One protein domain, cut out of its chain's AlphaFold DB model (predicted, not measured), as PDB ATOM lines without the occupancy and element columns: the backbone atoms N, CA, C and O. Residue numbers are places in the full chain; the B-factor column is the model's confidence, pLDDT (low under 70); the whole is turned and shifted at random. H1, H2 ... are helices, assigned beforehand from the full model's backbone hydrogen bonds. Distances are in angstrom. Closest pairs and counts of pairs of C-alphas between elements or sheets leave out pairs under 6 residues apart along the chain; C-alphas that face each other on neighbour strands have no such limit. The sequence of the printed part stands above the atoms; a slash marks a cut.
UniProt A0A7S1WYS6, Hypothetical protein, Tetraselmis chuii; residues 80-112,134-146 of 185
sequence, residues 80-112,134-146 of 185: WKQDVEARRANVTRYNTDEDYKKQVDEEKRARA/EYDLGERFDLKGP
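Overview. This is residues 80 to 112 and 134 to 146 of the 185 residues of the protein "Hypothetical protein" of Tetraselmis chuii (UniProt A0A7S1WYS6). Two long helices, H1 and H2, meet at their ends in an open L, and a separate stretch, residues 134 to 146 with the short H3, lies on H1's side of it. Residues 106 to 112, most of them in H2, stick out free. The printed part has 46 residues with three named helices, in the order H1, H2, H3, and no named strand: all helix. It is loose, with a radius of gyration of the C-alphas of 12.0 A, and elongated, spanning 35 by 21 by 20 A.

Arrangement. H1, residues 80 to 96, and H2, residues 98 to 111, touch only at the corner by their tight link. Their closest C-alphas, of Tyr 94 and Lys 101, are 5.1 A apart. Their lines are about perpendicular, at 75 degrees. H3, residues 141 to 144, is apart from both. In H1 and H2 every O i to N i+4 pair is within hydrogen-bond range; H3 is too short for one.

Along the chain. H1 begins at C-alpha 80 (22.762, 34.000, 130.279) and is 24.2 A long. H2, 20.0 A, ends at C-alpha 111 (11.240, 9.104, 135.183).

Size, cuts and confidence. Residues 113 to 133 are not printed; C-alphas 112 and 134 are 12.8 A apart across this cut. Residues 134 to 146 have pLDDT under 70.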
ATOM      1  N   TRP A  80      23.505  34.890 131.173       75.69
ATOM      2  CA  TRP A  80      22.762  34.000 130.279       75.69
ATOM      3  C   TRP A  80      23.620  33.372 129.167       75.69
ATOM      4  O   TRP A  80      23.295  32.282 128.702       75.69
ATOM      5  N   LYS A  81      24.712  34.027 128.739       78.06
ATOM      6  CA  LYS A  81      25.623  33.477 127.722       78.06
ATOM      7  C   LYS A  81      26.317  32.214 128.229       78.06
ATOM      8  O   LYS A  81      26.405  31.237 127.496       78.06
ATOM      9  N   GLN A  82      26.707  32.208 129.504       81.31
ATOM     10  CA  GLN A  82      27.325  31.050 130.152       81.31
ATOM     11  C   GLN A  82      26.329  29.890 130.260       81.31
ATOM     12  O   GLN A  82      26.683  28.747 129.992       81.31
ATOM     13  N   ASP A  83      25.060  30.184 130.555       78.62
ATOM     14  CA  ASP A  83      24.006  29.164 130.598       78.62
ATOM     15  C   ASP A  83      23.702  28.576 129.210       78.62
ATOM     16  O   ASP A  83      23.411  27.387 129.075       78.62
ATOM     17  N   VAL A  84      23.761  29.389 128.150       79.44
ATOM     18  CA  VAL A  84      23.631  28.914 126.762       79.44
ATOM     19  C   VAL A  84      24.811  28.021 126.387       79.44
ATOM     20  O   VAL A  84      24.596  26.931 125.862       79.44
ATOM     21  N   GLU A  85      26.038  28.450 126.674       82.25
ATOM     22  CA  GLU A  85      27.248  27.669 126.404       82.25
ATOM     23  C   GLU A  85      27.248  26.344 127.170       82.25
ATOM     24  O   GLU A  85      27.520  25.301 126.577       82.25
ATOM     25  N   ALA A  86      26.853  26.351 128.446       82.56
ATOM     26  CA  ALA A  86      26.727  25.141 129.255       82.56
ATOM     27  C   ALA A  86      25.669  24.178 128.692       82.56
ATOM     28  O   ALA A  86      25.918  22.975 128.600       82.56
ATOM     29  N   ARG A  87      24.509  24.692 128.253       81.44
ATOM     30  CA  ARG A  87      23.491  23.874 127.573       81.44
ATOM     31  C   ARG A  87      24.042  23.260 126.290       81.44
ATOM     32  O   ARG A  87      23.933  22.052 126.119       81.44
ATOM     33  N   ARG A  88      24.678  24.058 125.428       81.69
ATOM     34  CA  ARG A  88      25.280  23.569 124.175       81.69
ATOM     35  C   ARG A  88      26.354  22.515 124.451       81.69
ATOM     36  O   ARG A  88      26.340  21.473 123.814       81.69
ATOM     37  N   ALA A  89      27.210  22.724 125.451       84.19
ATOM     38  CA  ALA A  89      28.230  21.756 125.847       84.19
ATOM     39  C   ALA A  89      27.628  20.423 126.326       84.19
ATOM     40  O   ALA A  89      28.131  19.365 125.955       84.19
ATOM     41  N   ASN A  90      26.543  20.454 127.108       84.00
ATOM     42  CA  ASN A  90      25.855  19.239 127.555       84.00
ATOM     43  C   ASN A  90      25.210  18.474 126.395       84.00
ATOM     44  O   ASN A  90      25.258  17.248 126.366       84.00
ATOM     45  N   VAL A  91      24.632  19.188 125.429       82.19
ATOM     46  CA  VAL A  91      24.021  18.575 124.241       82.19
ATOM     47  C   VAL A  91      25.087  17.960 123.348       82.19
ATOM     48  O   VAL A  91      24.951  16.810 122.941       82.19
ATOM     49  N   THR A  92      26.193  18.671 123.136       82.94
ATOM     50  CA  THR A  92      27.333  18.128 122.402       82.94
ATOM     51  C   THR A  92      27.872  16.874 123.089       82.94
ATOM     52  O   THR A  92      28.037  15.866 122.416       82.94
ATOM     53  N   ARG A  93      28.034  16.871 124.423       84.31
ATOM     54  CA  ARG A  93      28.419  15.660 125.178       84.31
ATOM     55  C   ARG A  93      27.426  14.511 125.003       84.31
ATOM     56  O   ARG A  93      27.842  13.378 124.815       84.31
ATOM     57  N   TYR A  94      26.122  14.786 125.030       83.25
ATOM     58  CA  TYR A  94      25.082  13.774 124.789       83.25
ATOM     59  C   TYR A  94      25.152  13.170 123.380       83.25
ATOM     60  O   TYR A  94      24.878  11.985 123.205       83.25
ATOM     61  N   ASN A  95      25.552  13.961 122.384       80.81
ATOM     62  CA  ASN A  95      25.671  13.501 121.003       80.81
ATOM     63  C   ASN A  95      27.023  12.844 120.683       80.81
ATOM     64  O   ASN A  95      27.077  12.027 119.766       80.81
ATOM     65  N   THR A  96      28.104  13.181 121.398       83.06
ATOM     66  CA  THR A  96      29.438  12.596 121.175       83.06
ATOM     67  C   THR A  96      29.704  11.360 122.025       83.06
ATOM     68  O   THR A  96      30.343  10.424 121.544       83.06
ATOM     69  N   ASP A  97      29.232  11.349 123.275       86.88
ATOM     70  CA  ASP A  97      29.601  10.341 124.267       86.88
ATOM     71  C   ASP A  97      28.468   9.314 124.433       86.88
ATOM     72  O   ASP A  97      27.477   9.538 125.132       86.88
ATOM     73  N   GLU A  98      28.632   8.138 123.819       85.25
ATOM     74  CA  GLU A  98      27.633   7.054 123.831       85.25
ATOM     75  C   GLU A  98      27.287   6.547 125.244       85.25
ATOM     76  O   GLU A  98      26.148   6.162 125.514       85.25
ATOM     77  N   ASP A  99      28.246   6.551 126.175       87.88
ATOM     78  CA  ASP A  99      28.008   6.101 127.552       87.88
ATOM     79  C   ASP A  99      27.209   7.125 128.369       87.88
ATOM     80  O   ASP A  99      26.347   6.749 129.166       87.88
ATOM     81  N   TYR A 100      27.442   8.420 128.135       81.88
ATOM     82  CA  TYR A 100      26.665   9.494 128.754       81.88
ATOM     83  C   TYR A 100      25.223   9.491 128.234       81.88
ATOM     84  O   TYR A 100      24.275   9.617 129.010       81.88
ATOM     85  N   LYS A 101      25.050   9.244 126.933       84.62
ATOM     86  CA  LYS A 101      23.739   9.091 126.302       84.62
ATOM     87  C   LYS A 101      22.902   7.983 126.943       84.62
ATOM     88  O   LYS A 101      21.765   8.236 127.334       84.62
ATOM     89  N   LYS A 102      23.475   6.787 127.130       87.50
ATOM     90  CA  LYS A 102      22.779   5.653 127.769       87.50
ATOM     91  C   LYS A 102      22.324   5.977 129.191       87.50
ATOM     92  O   LYS A 102      21.180   5.698 129.527       87.50
ATOM     93  N   GLN A 103      23.180   6.607 129.997       87.50
ATOM     94  CA  GLN A 103      22.838   6.984 131.375       87.50
ATOM     95  C   GLN A 103      21.672   7.978 131.423       87.50
ATOM     96  O   GLN A 103      20.721   7.790 132.181       87.50
ATOM     97  N   VAL A 104      21.720   9.011 130.579       84.88
ATOM     98  CA  VAL A 104      20.661  10.025 130.495       84.88
ATOM     99  C   VAL A 104      19.352   9.416 129.984       84.88
ATOM    100  O   VAL A 104      18.280   9.750 130.490       84.88
ATOM    101  N   ASP A 105      19.413   8.514 129.006       84.19
ATOM    102  CA  ASP A 105      18.229   7.849 128.457       84.19
ATOM    103  C   ASP A 105      17.601   6.871 129.460       84.19
ATOM    104  O   ASP A 105      16.375   6.809 129.571       84.19
ATOM    105  N   GLU A 106      18.413   6.145 130.231       86.56
ATOM    106  CA  GLU A 106      17.947   5.279 131.319       86.56
ATOM    107  C   GLU A 106      17.276   6.084 132.437       86.56
ATOM    108  O   GLU A 106      16.179   5.726 132.874       86.56
ATOM    109  N   GLU A 107      17.867   7.209 132.850       85.75
ATOM    110  CA  GLU A 107      17.274   8.113 133.841       85.75
ATOM    111  C   GLU A 107      15.944   8.701 133.340       85.75
ATOM    112  O   GLU A 107      14.929   8.668 134.046       85.75
ATOM    113  N   LYS A 108      15.908   9.187 132.090       82.88
ATOM    114  CA  LYS A 108      14.681   9.704 131.463       82.88
ATOM    115  C   LYS A 108      13.603   8.630 131.373       82.88
ATOM    116  O   LYS A 108      12.445   8.903 131.683       82.88
ATOM    117  N   ARG A 109      13.972   7.404 131.001       81.50
ATOM    118  CA  ARG A 109      13.048   6.268 130.914       81.50
ATOM    119  C   ARG A 109      12.525   5.835 132.282       81.50
ATOM    120  O   ARG A 109      11.368   5.438 132.373       81.50
ATOM    121  N   ALA A 110      13.339   5.932 133.332       82.75
ATOM    122  CA  ALA A 110      12.916   5.660 134.703       82.75
ATOM    123  C   ALA A 110      11.945   6.727 135.237       82.75
ATOM    124  O   ALA A 110      11.057   6.415 136.030       82.75
ATOM    125  N   ARG A 111      12.102   7.980 134.795       80.44
ATOM    126  CA  ARG A 111      11.240   9.104 135.183       80.44
ATOM    127  C   ARG A 111       9.956   9.200 134.357       80.44
ATOM    128  O   ARG A 111       8.979   9.781 134.829       80.44
ATOM    129  N   ALA A 112       9.959   8.668 133.136       74.81
ATOM    130  CA  ALA A 112       8.819   8.740 132.238       74.81
ATOM    131  C   ALA A 112       7.609   7.979 132.820       74.81
ATOM    132  O   ALA A 112       7.733   6.799 133.166       74.81
ATOM    133  N   GLU A 134      12.932  18.879 124.203       55.88
ATOM    134  CA  GLU A 134      13.519  17.531 124.231       55.88
ATOM    135  C   GLU A 134      14.117  17.089 122.886       55.88
ATOM    136  O   GLU A 134      15.023  16.260 122.879       55.88
ATOM    137  N   TYR A 135      13.654  17.657 121.766       52.03
ATOM    138  CA  TYR A 135      14.071  17.285 120.403       52.03
ATOM    139  C   TYR A 135      14.813  18.411 119.665       52.03
ATOM    140  O   TYR A 135      15.460  18.161 118.649       52.03
ATOM    141  N   ASP A 136      14.741  19.642 120.177       57.47
ATOM    142  CA  ASP A 136      15.264  20.859 119.548       57.47
ATOM    143  C   ASP A 136      16.386  21.502 120.382       57.47
ATOM    144  O   ASP A 136      16.445  22.719 120.522       57.47
ATOM    145  N   LEU A 137      17.252  20.677 120.987       56.50
ATOM    146  CA  LEU A 137      18.310  20.997 121.967       56.50
ATOM    147  C   LEU A 137      19.399  22.013 121.505       56.50
ATOM    148  O   LEU A 137      20.556  21.933 121.906       56.50
ATOM    149  N   GLY A 138      19.084  22.989 120.657       54.19
ATOM    150  CA  GLY A 138      19.991  24.069 120.264       54.19
ATOM    151  C   GLY A 138      21.021  23.684 119.202       54.19
ATOM    152  O   GLY A 138      21.855  24.512 118.843       54.19
ATOM    153  N   GLU A 139      20.976  22.456 118.677       57.47
ATOM    154  CA  GLU A 139      21.934  21.960 117.677       57.47
ATOM    155  C   GLU A 139      21.421  21.972 116.234       57.47
ATOM    156  O   GLU A 139      22.154  21.610 115.310       57.47
ATOM    157  N   ARG A 140      20.206  22.475 115.989       63.28
ATOM    158  CA  ARG A 140      19.829  22.841 114.622       63.28
ATOM    159  C   ARG A 140      20.732  23.982 114.171       63.28
ATOM    160  O   ARG A 140      20.936  24.949 114.898       63.28
ATOM    161  N   PHE A 141      21.270  23.860 112.961       53.12
ATOM    162  CA  PHE A 141      22.151  24.850 112.332       53.12
ATOM    163  C   PHE A 141      21.596  26.288 112.417       53.12
ATOM    164  O   PHE A 141      22.370  27.225 112.577       53.12
ATOM    165  N   ASP A 142      20.266  26.430 112.416       57.28
ATOM    166  CA  ASP A 142      19.543  27.699 112.556       57.28
ATOM    167  C   ASP A 142      19.641  28.320 113.967       57.28
ATOM    168  O   ASP A 142      19.792  29.527 114.100       57.28
ATOM    169  N   LEU A 143      19.681  27.515 115.037       62.34
ATOM    170  CA  LEU A 143      19.737  27.976 116.437       62.34
ATOM    171  C   LEU A 143      21.145  28.404 116.896       62.34
ATOM    172  O   LEU A 143      21.317  28.940 117.993       62.34
ATOM    173  N   LYS A 144      22.175  28.203 116.061       62.66
ATOM    174  CA  LYS A 144      23.557  28.627 116.357       62.66
ATOM    175  C   LYS A 144      23.783  30.128 116.165       62.66
ATOM    176  O   LYS A 144      24.831  30.628 116.578       62.66
ATOM    177  N   GLY A 145      22.828  30.844 115.569       64.94
ATOM    178  CA  GLY A 145      22.933  32.279 115.334       64.94
ATOM    179  C   GLY A 145      23.054  33.095 116.636       64.94
ATOM    180  O   GLY A 145      22.428  32.750 117.639       64.94
ATOM    181  N   PRO A 146      23.818  34.206 116.638       58.81
ATOM    182  CA  PRO A 146      24.123  34.993 117.842       58.81
ATOM    183  C   PRO A 146      22.921  35.690 118.517       58.81
ATOM    184  O   PRO A 146      23.093  36.283 119.578       58.81
TER     185      PRO A 146